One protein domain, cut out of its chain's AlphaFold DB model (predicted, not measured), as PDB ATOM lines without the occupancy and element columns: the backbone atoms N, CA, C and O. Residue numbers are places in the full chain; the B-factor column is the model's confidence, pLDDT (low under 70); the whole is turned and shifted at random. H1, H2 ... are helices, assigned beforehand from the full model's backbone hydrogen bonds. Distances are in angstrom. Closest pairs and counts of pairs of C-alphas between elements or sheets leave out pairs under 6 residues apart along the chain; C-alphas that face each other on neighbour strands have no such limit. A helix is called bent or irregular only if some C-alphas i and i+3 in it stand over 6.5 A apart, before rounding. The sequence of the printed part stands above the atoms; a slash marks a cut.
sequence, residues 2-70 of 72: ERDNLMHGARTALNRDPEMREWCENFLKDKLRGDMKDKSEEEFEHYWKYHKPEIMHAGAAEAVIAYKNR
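This is residues 2 to 70 of the 72 residues of an uncharacterized protein of Acidobacteria bacterium (UniProt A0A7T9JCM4). H1 and the arm H3b make up one end of the domain, H3b crossing H2 at its residues 20 to 28 and packing on H1, while H2 leads away from this end and H3a comes back toward it, the two at a steep tilt to each other. H3 is bent sharply between its arms H3a and H3b, and the turn at residues 36 to 40 lies at the far end from H1. The printed part has 69 residues with three named helices, H1, H2 and H3 in that order, and no named strand; the class is all helix. The whole is compact, with a radius of gyration of the C-alphas of 12.5 A, yet elongated in outline, spanning 36 by 23 by 19 A.

H1, residues 2 to 16, and H2, residues 18 to 35, only just touch, with 3 pairs of C-alphas within 8 A, and touch only at the corner by their link. Their closest C-alphas, of Leu 14 and Arg 21, are 4.8 A apart, and they run opposite ways at a steep tilt of 60 degrees. H3, residues 41 to 69, was assigned as one helix by its hydrogen bonds but is bent: C-alphas 58 and 61 are 7.6 A apart. Its arms, H3a at residues 41 to 58 and H3b at residues 61 to 69, stand about perpendicular at 87 degrees. H3a is itself irregular, with C-alphas 50 and 53 7.6 A apart and a kink of 68 degrees near residue 51. H2 touches H3a with its residues 25 to 33 alone, opposite ways at a steep tilt of 57 degrees; the closest C-alphas, of Glu 25 and Met 56, are 6.9 A apart. H2 touches H3b with its residues 20 to 28 alone, at 70.4 degrees, only just about perpendicular; the closest C-alphas, of Cys 24 and Ala 63, are 5.0 A apart. H3b touches H1, the same way at a steep tilt of 66 degrees, with the C-alphas of Ala 10 and Ala 61 closest at 5.1 A. H1 and H3a are close but not clearly touching, the C-alphas of Arg 11 and His 57 being closest at 7.3 A. Every O i to N i+4 pair is within hydrogen-bond range in H1, H2 and H3b; in H3a 12 of 14 are.

H1 begins at C-alpha 2 (50.827, -63.996, 48.432) and is 21.2 A long. H2 is 25.6 A long and ends at C-alpha 35 (59.403, -42.270, 33.427). H3a is 22.7 A long, and H3b, 12.5 A long, ends at C-alpha 69 (41.550, -54.975, 32.581).

The two C-alphas farthest apart, of Glu 2 and Ser 40, are 38.1 A apart. The printed part has no cut, and both links, H1 to H2 and H2 to H3, are tight. The mean pLDDT of the printed part is 92.6, with residues 2 to 5 under 70.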
ATOM      1  N   GLU A   2      51.742 -64.336  49.552       59.28
ATOM      2  CA  GLU A   2      50.827 -63.996  48.432       59.28
ATOM      3  C   GLU A   2      51.458 -63.218  47.261       59.28
ATOM      4  O   GLU A   2      51.193 -63.541  46.107       59.28
ATOM      5  N   ARG A   3      52.319 -62.223  47.529       57.44
ATOM      6  CA  ARG A   3      52.994 -61.457  46.458       57.44
ATOM      7  C   ARG A   3      53.919 -62.322  45.595       57.44
ATOM      8  O   ARG A   3      54.015 -62.094  44.395       57.44
ATOM      9  N   ASP A   4      54.554 -63.326  46.198       60.53
ATOM     10  CA  ASP A   4      55.463 -64.243  45.505       60.53
ATOM     11  C   ASP A   4      54.687 -65.192  44.574       60.53
ATOM     12  O   ASP A   4      55.019 -65.333  43.397       60.53
ATOM     13  N   ASN A   5      53.548 -65.712  45.053       65.50
ATOM     14  CA  ASN A   5      52.622 -66.523  44.256       65.50
ATOM     15  C   ASN A   5      52.030 -65.740  43.074       65.50
ATOM     16  O   ASN A   5      51.896 -66.281  41.975       65.50
ATOM     17  N   LEU A   6      51.710 -64.457  43.280       72.88
ATOM     18  CA  LEU A   6      51.208 -63.569  42.230       72.88
ATOM     19  C   LEU A   6      52.266 -63.343  41.135       72.88
ATOM     20  O   LEU A   6      51.959 -63.443  39.947       72.88
ATOM     21  N   MET A   7      53.518 -63.081  41.524       79.00
ATOM     22  CA  MET A   7      54.625 -62.894  40.580       79.00
ATOM     23  C   MET A   7      54.964 -64.176  39.821       79.00
ATOM     24  O   MET A   7      55.170 -64.131  38.606       79.00
ATOM     25  N   HIS A   8      55.003 -65.319  40.507       83.25
ATOM     26  CA  HIS A   8      55.232 -66.606  39.860       83.25
ATOM     27  C   HIS A   8      54.122 -66.913  38.843       83.25
ATOM     28  O   HIS A   8      54.418 -67.193  37.684       83.25
ATOM     29  N   GLY A   9      52.852 -66.744  39.233       87.50
ATOM     30  CA  GLY A   9      51.704 -66.963  38.350       87.50
ATOM     31  C   GLY A   9      51.681 -66.037  37.131       87.50
ATOM     32  O   GLY A   9      51.409 -66.496  36.021       87.50
ATOM     33  N   ALA A  10      52.023 -64.757  37.304       89.88
ATOM     34  CA  ALA A  10      52.126 -63.810  36.196       89.88
ATOM     35  C   ALA A  10      53.212 -64.227  35.194       89.88
ATOM     36  O   ALA A  10      52.959 -64.280  33.996       89.88
ATOM     37  N   ARG A  11      54.398 -64.618  35.673       88.12
ATOM     38  CA  ARG A  11      55.486 -65.094  34.802       88.12
ATOM     39  C   ARG A  11      55.112 -66.384  34.073       88.12
ATOM     40  O   ARG A  11      55.402 -66.514  32.888       88.12
ATOM     41  N   THR A  12      54.428 -67.314  34.742       91.44
ATOM     42  CA  THR A  12      53.900 -68.519  34.091       91.44
ATOM     43  C   THR A  12      52.893 -68.176  32.995       91.44
ATOM     44  O   THR A  12      52.951 -68.784  31.930       91.44
ATOM     45  N   ALA A  13      52.000 -67.205  33.217       90.94
ATOM     46  CA  ALA A  13      51.044 -66.759  32.203       90.94
ATOM     47  C   ALA A  13      51.758 -66.169  30.974       90.94
ATOM     48  O   ALA A  13      51.511 -66.621  29.860       90.94
ATOM     49  N   LEU A  14      52.724 -65.267  31.186       92.50
ATOM     50  CA  LEU A  14      53.516 -64.661  30.106       92.50
ATOM     51  C   LEU A  14      54.386 -65.669  29.338       92.50
ATOM     52  O   LEU A  14      54.783 -65.411  28.209       92.50
ATOM     53  N   ASN A  15      54.729 -66.808  29.941       92.00
ATOM     54  CA  ASN A  15      55.452 -67.873  29.244       92.00
ATOM     55  C   ASN A  15      54.528 -68.779  28.416       92.00
ATOM     56  O   ASN A  15      55.013 -69.488  27.540       92.00
ATOM     57  N   ARG A  16      53.222 -68.802  28.711       94.25
ATOM     58  CA  ARG A  16      52.232 -69.648  28.022       94.25
ATOM     59  C   ARG A  16      51.531 -68.935  26.873       94.25
ATOM     60  O   ARG A  16      51.082 -69.608  25.954       94.25
ATOM     61  N   ASP A  17      51.435 -67.613  26.940       95.69
ATOM     62  CA  ASP A  17      50.712 -66.786  25.978       95.69
ATOM     63  C   ASP A  17      51.651 -65.711  25.390       95.69
ATOM     64  O   ASP A  17      51.929 -64.703  26.050       95.69
ATOM     65  N   PRO A  18      52.186 -65.933  24.171       94.31
ATOM     66  CA  PRO A  18      53.079 -64.988  23.505       94.31
ATOM     67  C   PRO A  18      52.422 -63.644  23.174       94.31
ATOM     68  O   PRO A  18      53.101 -62.621  23.223       94.31
ATOM     69  N   GLU A  19      51.119 -63.619  22.882       95.50
ATOM     70  CA  GLU A  19      50.393 -62.385  22.557       95.50
ATOM     71  C   GLU A  19      50.209 -61.526  23.811       95.50
ATOM     72  O   GLU A  19      50.463 -60.319  23.808       95.50
ATOM     73  N   MET A  20      49.838 -62.158  24.930       95.62
ATOM     74  CA  MET A  20      49.819 -61.492  26.231       95.62
ATOM     75  C   MET A  20      51.204 -60.973  26.601       95.62
ATOM     76  O   MET A  20      51.328 -59.862  27.122       95.62
ATOM     77  N   ARG A  21      52.246 -61.762  26.327       96.56
ATOM     78  CA  ARG A  21      53.625 -61.365  26.581       96.56
ATOM     79  C   ARG A  21      54.020 -60.123  25.803       96.56
ATOM     80  O   ARG A  21      54.523 -59.191  26.423       96.56
ATOM     81  N   GLU A  22      53.791 -60.104  24.498       97.12
ATOM     82  CA  GLU A  22      54.120 -58.960  23.648       97.12
ATOM     83  C   GLU A  22      53.397 -57.694  24.120       97.12
ATOM     84  O   GLU A  22      54.020 -56.648  24.304       97.12
ATOM     85  N   TRP A  23      52.101 -57.802  24.425       97.19
ATOM     86  CA  TRP A  23      51.336 -56.673  24.950       97.19
ATOM     87  C   TRP A  23      51.909 -56.162  26.278       97.19
ATOM     88  O   TRP A  23      52.081 -54.959  26.461       97.19
ATOM     89  N   CYS A  24      52.244 -57.070  27.200       97.44
ATOM     90  CA  CYS A  24      52.826 -56.711  28.494       97.44
ATOM     91  C   CYS A  24      54.216 -56.077  28.351       97.44
ATOM     92  O   CYS A  24      54.537 -55.144  29.086       97.44
ATOM     93  N   GLU A  25      55.032 -56.563  27.413       97.62
ATOM     94  CA  GLU A  25      56.334 -55.978  27.087       97.62
ATOM     95  C   GLU A  25      56.182 -54.532  26.604       97.62
ATOM     96  O   GLU A  25      56.872 -53.652  27.118       97.62
ATOM     97  N   ASN A  26      55.249 -54.276  25.686       97.88
ATOM     98  CA  ASN A  26      54.986 -52.930  25.176       97.88
ATOM     99  C   ASN A  26      54.424 -52.006  26.262       97.88
ATOM    100  O   ASN A  26      54.942 -50.910  26.450       97.88
ATOM    101  N   PHE A  27      53.463 -52.479  27.060       97.88
ATOM    102  CA  PHE A  27      52.919 -51.720  28.190       97.88
ATOM    103  C   PHE A  27      54.014 -51.251  29.163       97.88
ATOM    104  O   PHE A  27      54.054 -50.080  29.548       97.88
ATOM    105  N   LEU A  28      54.930 -52.147  29.553       97.94
ATOM    106  CA  LEU A  28      56.034 -51.787  30.445       97.94
ATOM    107  C   LEU A  28      57.059 -50.878  29.758       97.94
ATOM    108  O   LEU A  28      57.601 -49.989  30.415       97.94
ATOM    109  N   LYS A  29      57.310 -51.070  28.456       97.81
ATOM    110  CA  LYS A  29      58.192 -50.201  27.667       97.81
ATOM    111  C   LYS A  29      57.649 -48.772  27.609       97.81
ATOM    112  O   LYS A  29      58.390 -47.839  27.906       97.81
ATOM    113  N   ASP A  30      56.367 -48.596  27.300       97.25
ATOM    114  CA  ASP A  30      55.714 -47.285  27.225       97.25
ATOM    115  C   ASP A  30      55.693 -46.579  28.581       97.25
ATOM    116  O   ASP A  30      56.031 -45.396  28.683       97.25
ATOM    117  N   LYS A  31      55.367 -47.318  29.648       96.88
ATOM    118  CA  LYS A  31      55.420 -46.797  31.016       96.88
ATOM    119  C   LYS A  31      56.823 -46.294  31.361       96.88
ATOM    120  O   LYS A  31      56.984 -45.147  31.768       96.88
ATOM    121  N   LEU A  32      57.843 -47.118  31.120       96.88
ATOM    122  CA  LEU A  32      59.236 -46.752  31.364       96.88
ATOM    123  C   LEU A  32      59.679 -45.563  30.504       96.88
ATOM    124  O   LEU A  32      60.421 -44.705  30.980       96.88
ATOM    125  N   ARG A  33      59.215 -45.470  29.251       96.88
ATOM    126  CA  ARG A  33      59.493 -44.311  28.393       96.88
ATOM    127  C   ARG A  33      58.927 -43.030  28.999       96.88
ATOM    128  O   ARG A  33      59.595 -41.999  28.963       96.88
ATOM    129  N   GLY A  34      57.732 -43.110  29.584       95.88
ATOM    130  CA  GLY A  34      57.106 -42.025  30.336       95.88
ATOM    131  C   GLY A  34      57.875 -41.611  31.596       95.88
ATOM    132  O   GLY A  34      57.866 -40.427  31.934       95.88
ATOM    133  N   ASP A  35      58.570 -42.543  32.246       95.31
ATOM    134  CA  ASP A  35      59.403 -42.270  33.427       95.31
ATOM    135  C   ASP A  35      60.797 -41.728  33.053       95.31
ATOM    136  O   ASP A  35      61.408 -40.987  33.818       95.31
ATOM    137  N   MET A  36      61.301 -42.054  31.858       95.38
ATOM    138  CA  MET A  36      62.620 -41.645  31.356       95.38
ATOM    139  C   MET A  36      62.536 -40.546  30.283       95.38
ATOM    140  O   MET A  36      63.271 -40.589  29.294       95.38
ATOM    141  N   LYS A  37      61.643 -39.564  30.450       94.12
ATOM    142  CA  LYS A  37      61.418 -38.481  29.466       94.12
ATOM    143  C   LYS A  37      62.663 -37.652  29.160       94.12
ATOM    144  O   LYS A  37      62.802 -37.179  28.039       94.12
ATOM    145  N   ASP A  38      63.567 -37.520  30.127       95.44
ATOM    146  CA  ASP A  38      64.811 -36.756  29.981       95.44
ATOM    147  C   ASP A  38      65.870 -37.473  29.128       95.44
ATOM    148  O   ASP A  38      66.870 -36.867  28.750       95.44
ATOM    149  N   LYS A  39      65.675 -38.763  28.822       92.75
ATOM    150  CA  LYS A  39      66.575 -39.530  27.955       92.75
ATOM    151  C   LYS A  39      66.184 -39.388  26.493       92.75
ATOM    152  O   LYS A  39      64.996 -39.447  26.144       92.75
ATOM    153  N   SER A  40      67.200 -39.291  25.639       96.69
ATOM    154  CA  SER A  40      67.021 -39.444  24.197       96.69
ATOM    155  C   SER A  40      66.470 -40.833  23.854       96.69
ATOM    156  O   SER A  40      66.496 -41.762  24.666       96.69
ATOM    157  N   GLU A  41      65.953 -40.977  22.636       94.81
ATOM    158  CA  GLU A  41      65.441 -42.259  22.148       94.81
ATOM    159  C   GLU A  41      66.538 -43.330  22.109       94.81
ATOM    160  O   GLU A  41      66.330 -44.441  22.587       94.81
ATOM    161  N   GLU A  42      67.738 -42.978  21.642       96.94
ATOM    162  CA  GLU A  42      68.876 -43.899  21.559       96.94
ATOM    163  C   GLU A  42      69.320 -44.393  22.943       96.94
ATOM    164  O   GLU A  42      69.538 -45.591  23.144       96.94
ATOM    165  N   GLU A  43      69.406 -43.494  23.928       97.44
ATOM    166  CA  GLU A  43      69.726 -43.865  25.310       97.44
ATOM    167  C   GLU A  43      68.642 -44.744  25.937       97.44
ATOM    168  O   GLU A  43      68.953 -45.669  26.692       97.44
ATOM    169  N   PHE A  44      67.373 -44.460  25.638       97.88
ATOM    170  CA  PHE A  44      66.252 -45.248  26.127       97.88
ATOM    171  C   PHE A  44      66.236 -46.652  25.516       97.88
ATOM    172  O   PHE A  44      66.130 -47.630  26.254       97.88
ATOM    173  N   GLU A  45      66.402 -46.781  24.199       97.38
ATOM    174  CA  GLU A  45      66.439 -48.085  23.529       97.38
ATOM    175  C   GLU A  45      67.644 -48.911  23.988       97.38
ATOM    176  O   GLU A  45      67.521 -50.119  24.219       97.38
ATOM    177  N   HIS A  46      68.794 -48.262  24.201       97.81
ATOM    178  CA  HIS A  46      69.945 -48.908  24.820       97.81
ATOM    179  C   HIS A  46      69.590 -49.412  26.222       97.81
ATOM    180  O   HIS A  46      69.753 -50.596  26.504       97.81
ATOM    181  N   TYR A  47      69.040 -48.558  27.089       97.44
ATOM    182  CA  TYR A  47      68.637 -48.945  28.442       97.44
ATOM    183  C   TYR A  47      67.645 -50.116  28.442       97.44
ATOM    184  O   TYR A  47      67.860 -51.109  29.146       97.44
ATOM    185  N   TRP A  48      66.601 -50.030  27.614       97.19
ATOM    186  CA  TRP A  48      65.572 -51.054  27.466       97.19
ATOM    187  C   TRP A  48      66.171 -52.396  27.057       97.19
ATOM    188  O   TRP A  48      65.880 -53.414  27.682       97.19
ATOM    189  N   LYS A  49      67.066 -52.412  26.063       96.62
ATOM    190  CA  LYS A  49      67.715 -53.639  25.582       96.62
ATOM    191  C   LYS A  49      68.402 -54.428  26.703       96.62
ATOM    192  O   LYS A  49      68.327 -55.655  26.693       96.62
ATOM    193  N   TYR A  50      69.054 -53.748  27.648       97.31
ATOM    194  CA  TYR A  50      69.799 -54.409  28.726       97.31
ATOM    195  C   TYR A  50      68.945 -54.732  29.955       97.31
ATOM    196  O   TYR A  50      69.162 -55.769  30.574       97.31
ATOM    197  N   HIS A  51      67.950 -53.905  30.279       97.62
ATOM    198  CA  HIS A  51      67.162 -54.059  31.509       97.62
ATOM    199  C   HIS A  51      65.810 -54.746  31.288       97.62
ATOM    200  O   HIS A  51      65.139 -55.100  32.259       97.62
ATOM    201  N   LYS A  52      65.395 -54.979  30.031       96.44
ATOM    202  CA  LYS A  52      64.118 -55.630  29.695       96.44
ATOM    203  C   LYS A  52      63.848 -56.894  30.525       96.44
ATOM    204  O   LYS A  52      62.734 -57.001  31.030       96.44
ATOM    205  N   PRO A  53      64.788 -57.848  30.707       95.25
ATOM    206  CA  PRO A  53      64.507 -59.056  31.485       95.25
ATOM    207  C   PRO A  53      64.111 -58.763  32.938       95.25
ATOM    208  O   PRO A  53      63.151 -59.346  33.441       95.25
ATOM    209  N   GLU A  54      64.810 -57.838  33.596       96.12
ATOM    210  CA  GLU A  54      64.557 -57.454  34.988       96.12
ATOM    211  C   GLU A  54      63.261 -56.653  35.117       96.12
ATOM    212  O   GLU A  54      62.446 -56.926  35.999       96.12
ATOM    213  N   ILE A  55      63.015 -55.729  34.186       96.31
ATOM    214  CA  ILE A  55      61.778 -54.942  34.132       96.31
ATOM    215  C   ILE A  55      60.574 -55.861  33.919       96.31
ATOM    216  O   ILE A  55      59.578 -55.747  34.630       96.31
ATOM    217  N   MET A  56      60.677 -56.828  33.005       95.25
ATOM    218  CA  MET A  56      59.644 -57.844  32.806       95.25
ATOM    219  C   MET A  56      59.438 -58.695  34.054       95.25
ATOM    220  O   MET A  56      58.306 -59.018  34.402       95.25
ATOM    221  N   HIS A  57      60.510 -59.064  34.754       93.00
ATOM    222  CA  HIS A  57      60.426 -59.883  35.961       93.00
ATOM    223  C   HIS A  57      59.747 -59.152  37.122       93.00
ATOM    224  O   HIS A  57      58.909 -59.758  37.801       93.00
ATOM    225  N   ALA A  58      60.082 -57.876  37.324       93.94
ATOM    226  CA  ALA A  58      59.530 -57.021  38.370       93.94
ATOM    227  C   ALA A  58      58.103 -56.544  38.046       93.94
ATOM    228  O   ALA A  58      57.240 -56.534  38.923       93.94
ATOM    229  N   GLY A  59      57.844 -56.199  36.782       95.00
ATOM    230  CA  GLY A  59      56.576 -55.654  36.294       95.00
ATOM    231  C   GLY A  59      55.552 -56.694  35.835       95.00
ATOM    232  O   GLY A  59      54.418 -56.323  35.546       95.00
ATOM    233  N   ALA A  60      55.898 -57.990  35.789       94.56
ATOM    234  CA  ALA A  60      55.023 -59.046  35.257       94.56
ATOM    235  C   ALA A  60      53.608 -59.025  35.849       94.56
ATOM    236  O   ALA A  60      52.627 -59.121  35.117       94.56
ATOM    237  N   ALA A  61      53.494 -58.911  37.174       95.06
ATOM    238  CA  ALA A  61      52.195 -58.933  37.837       95.06
ATOM    239  C   ALA A  61      51.337 -57.720  37.457       95.06
ATOM    240  O   ALA A  61      50.156 -57.878  37.156       95.06
ATOM    241  N   GLU A  62      51.937 -56.528  37.431       95.69
ATOM    242  CA  GLU A  62      51.258 -55.298  37.024       95.69
ATOM    243  C   GLU A  62      50.787 -55.390  35.571       95.69
ATOM    244  O   GLU A  62      49.609 -55.173  35.290       95.69
ATOM    245  N   ALA A  63      51.687 -55.770  34.663       96.44
ATOM    246  CA  ALA A  63      51.396 -55.834  33.238       96.44
ATOM    247  C   ALA A  63      50.277 -56.842  32.927       96.44
ATOM    248  O   ALA A  63      49.352 -56.530  32.179       96.44
ATOM    249  N   VAL A  64      50.287 -58.016  33.569       95.31
ATOM    250  CA  VAL A  64      49.219 -59.021  33.412       95.31
ATOM    251  C   VAL A  64      47.877 -58.512  33.944       95.31
ATOM    252  O   VAL A  64      46.835 -58.793  33.353       95.31
ATOM    253  N   ILE A  65      47.868 -57.777  35.060       94.81
ATOM    254  CA  ILE A  65      46.637 -57.172  35.585       94.81
ATOM    255  C   ILE A  65      46.109 -56.116  34.606       94.81
ATOM    256  O   ILE A  65      44.917 -56.124  34.303       94.81
ATOM    257  N   ALA A  66      46.982 -55.257  34.075       96.06
ATOM    258  CA  ALA A  66      46.618 -54.251  33.082       96.06
ATOM    259  C   ALA A  66      46.039 -54.895  31.811       96.06
ATOM    260  O   ALA A  66      44.968 -54.492  31.360       96.06
ATOM    261  N   TYR A  67      46.667 -55.963  31.307       95.25
ATOM    262  CA  TYR A  67      46.180 -56.730  30.157       95.25
ATOM    263  C   TYR A  67      44.751 -57.235  30.379       95.25
ATOM    264  O   TYR A  67      43.876 -57.044  29.538       95.25
ATOM    265  N   LYS A  68      44.488 -57.840  31.543       92.69
ATOM    266  CA  LYS A  68      43.165 -58.388  31.892       92.69
ATOM    267  C   LYS A  68      42.084 -57.320  32.062       92.69
ATOM    268  O   LYS A  68      40.904 -57.642  31.950       92.69
ATOM    269  N   ASN A  69      42.472 -56.087  32.371       94.62
ATOM    270  CA  ASN A  69      41.550 -54.975  32.581       94.62
ATOM    271  C   ASN A  69      41.335 -54.119  31.324       94.62
ATOM    272  O   ASN A  69      40.481 -53.245  31.358       94.62
ATOM    273  N   ARG A  70      42.066 -54.350  30.226       90.25
ATOM    274  CA  ARG A  70      42.024 -53.480  29.036       90.25
ATOM    275  C   ARG A  70      40.658 -53.433  28.321       90.25
ATOM    276  O   ARG A  70      40.397 -52.474  27.609       90.25
TER     277      ARG A  70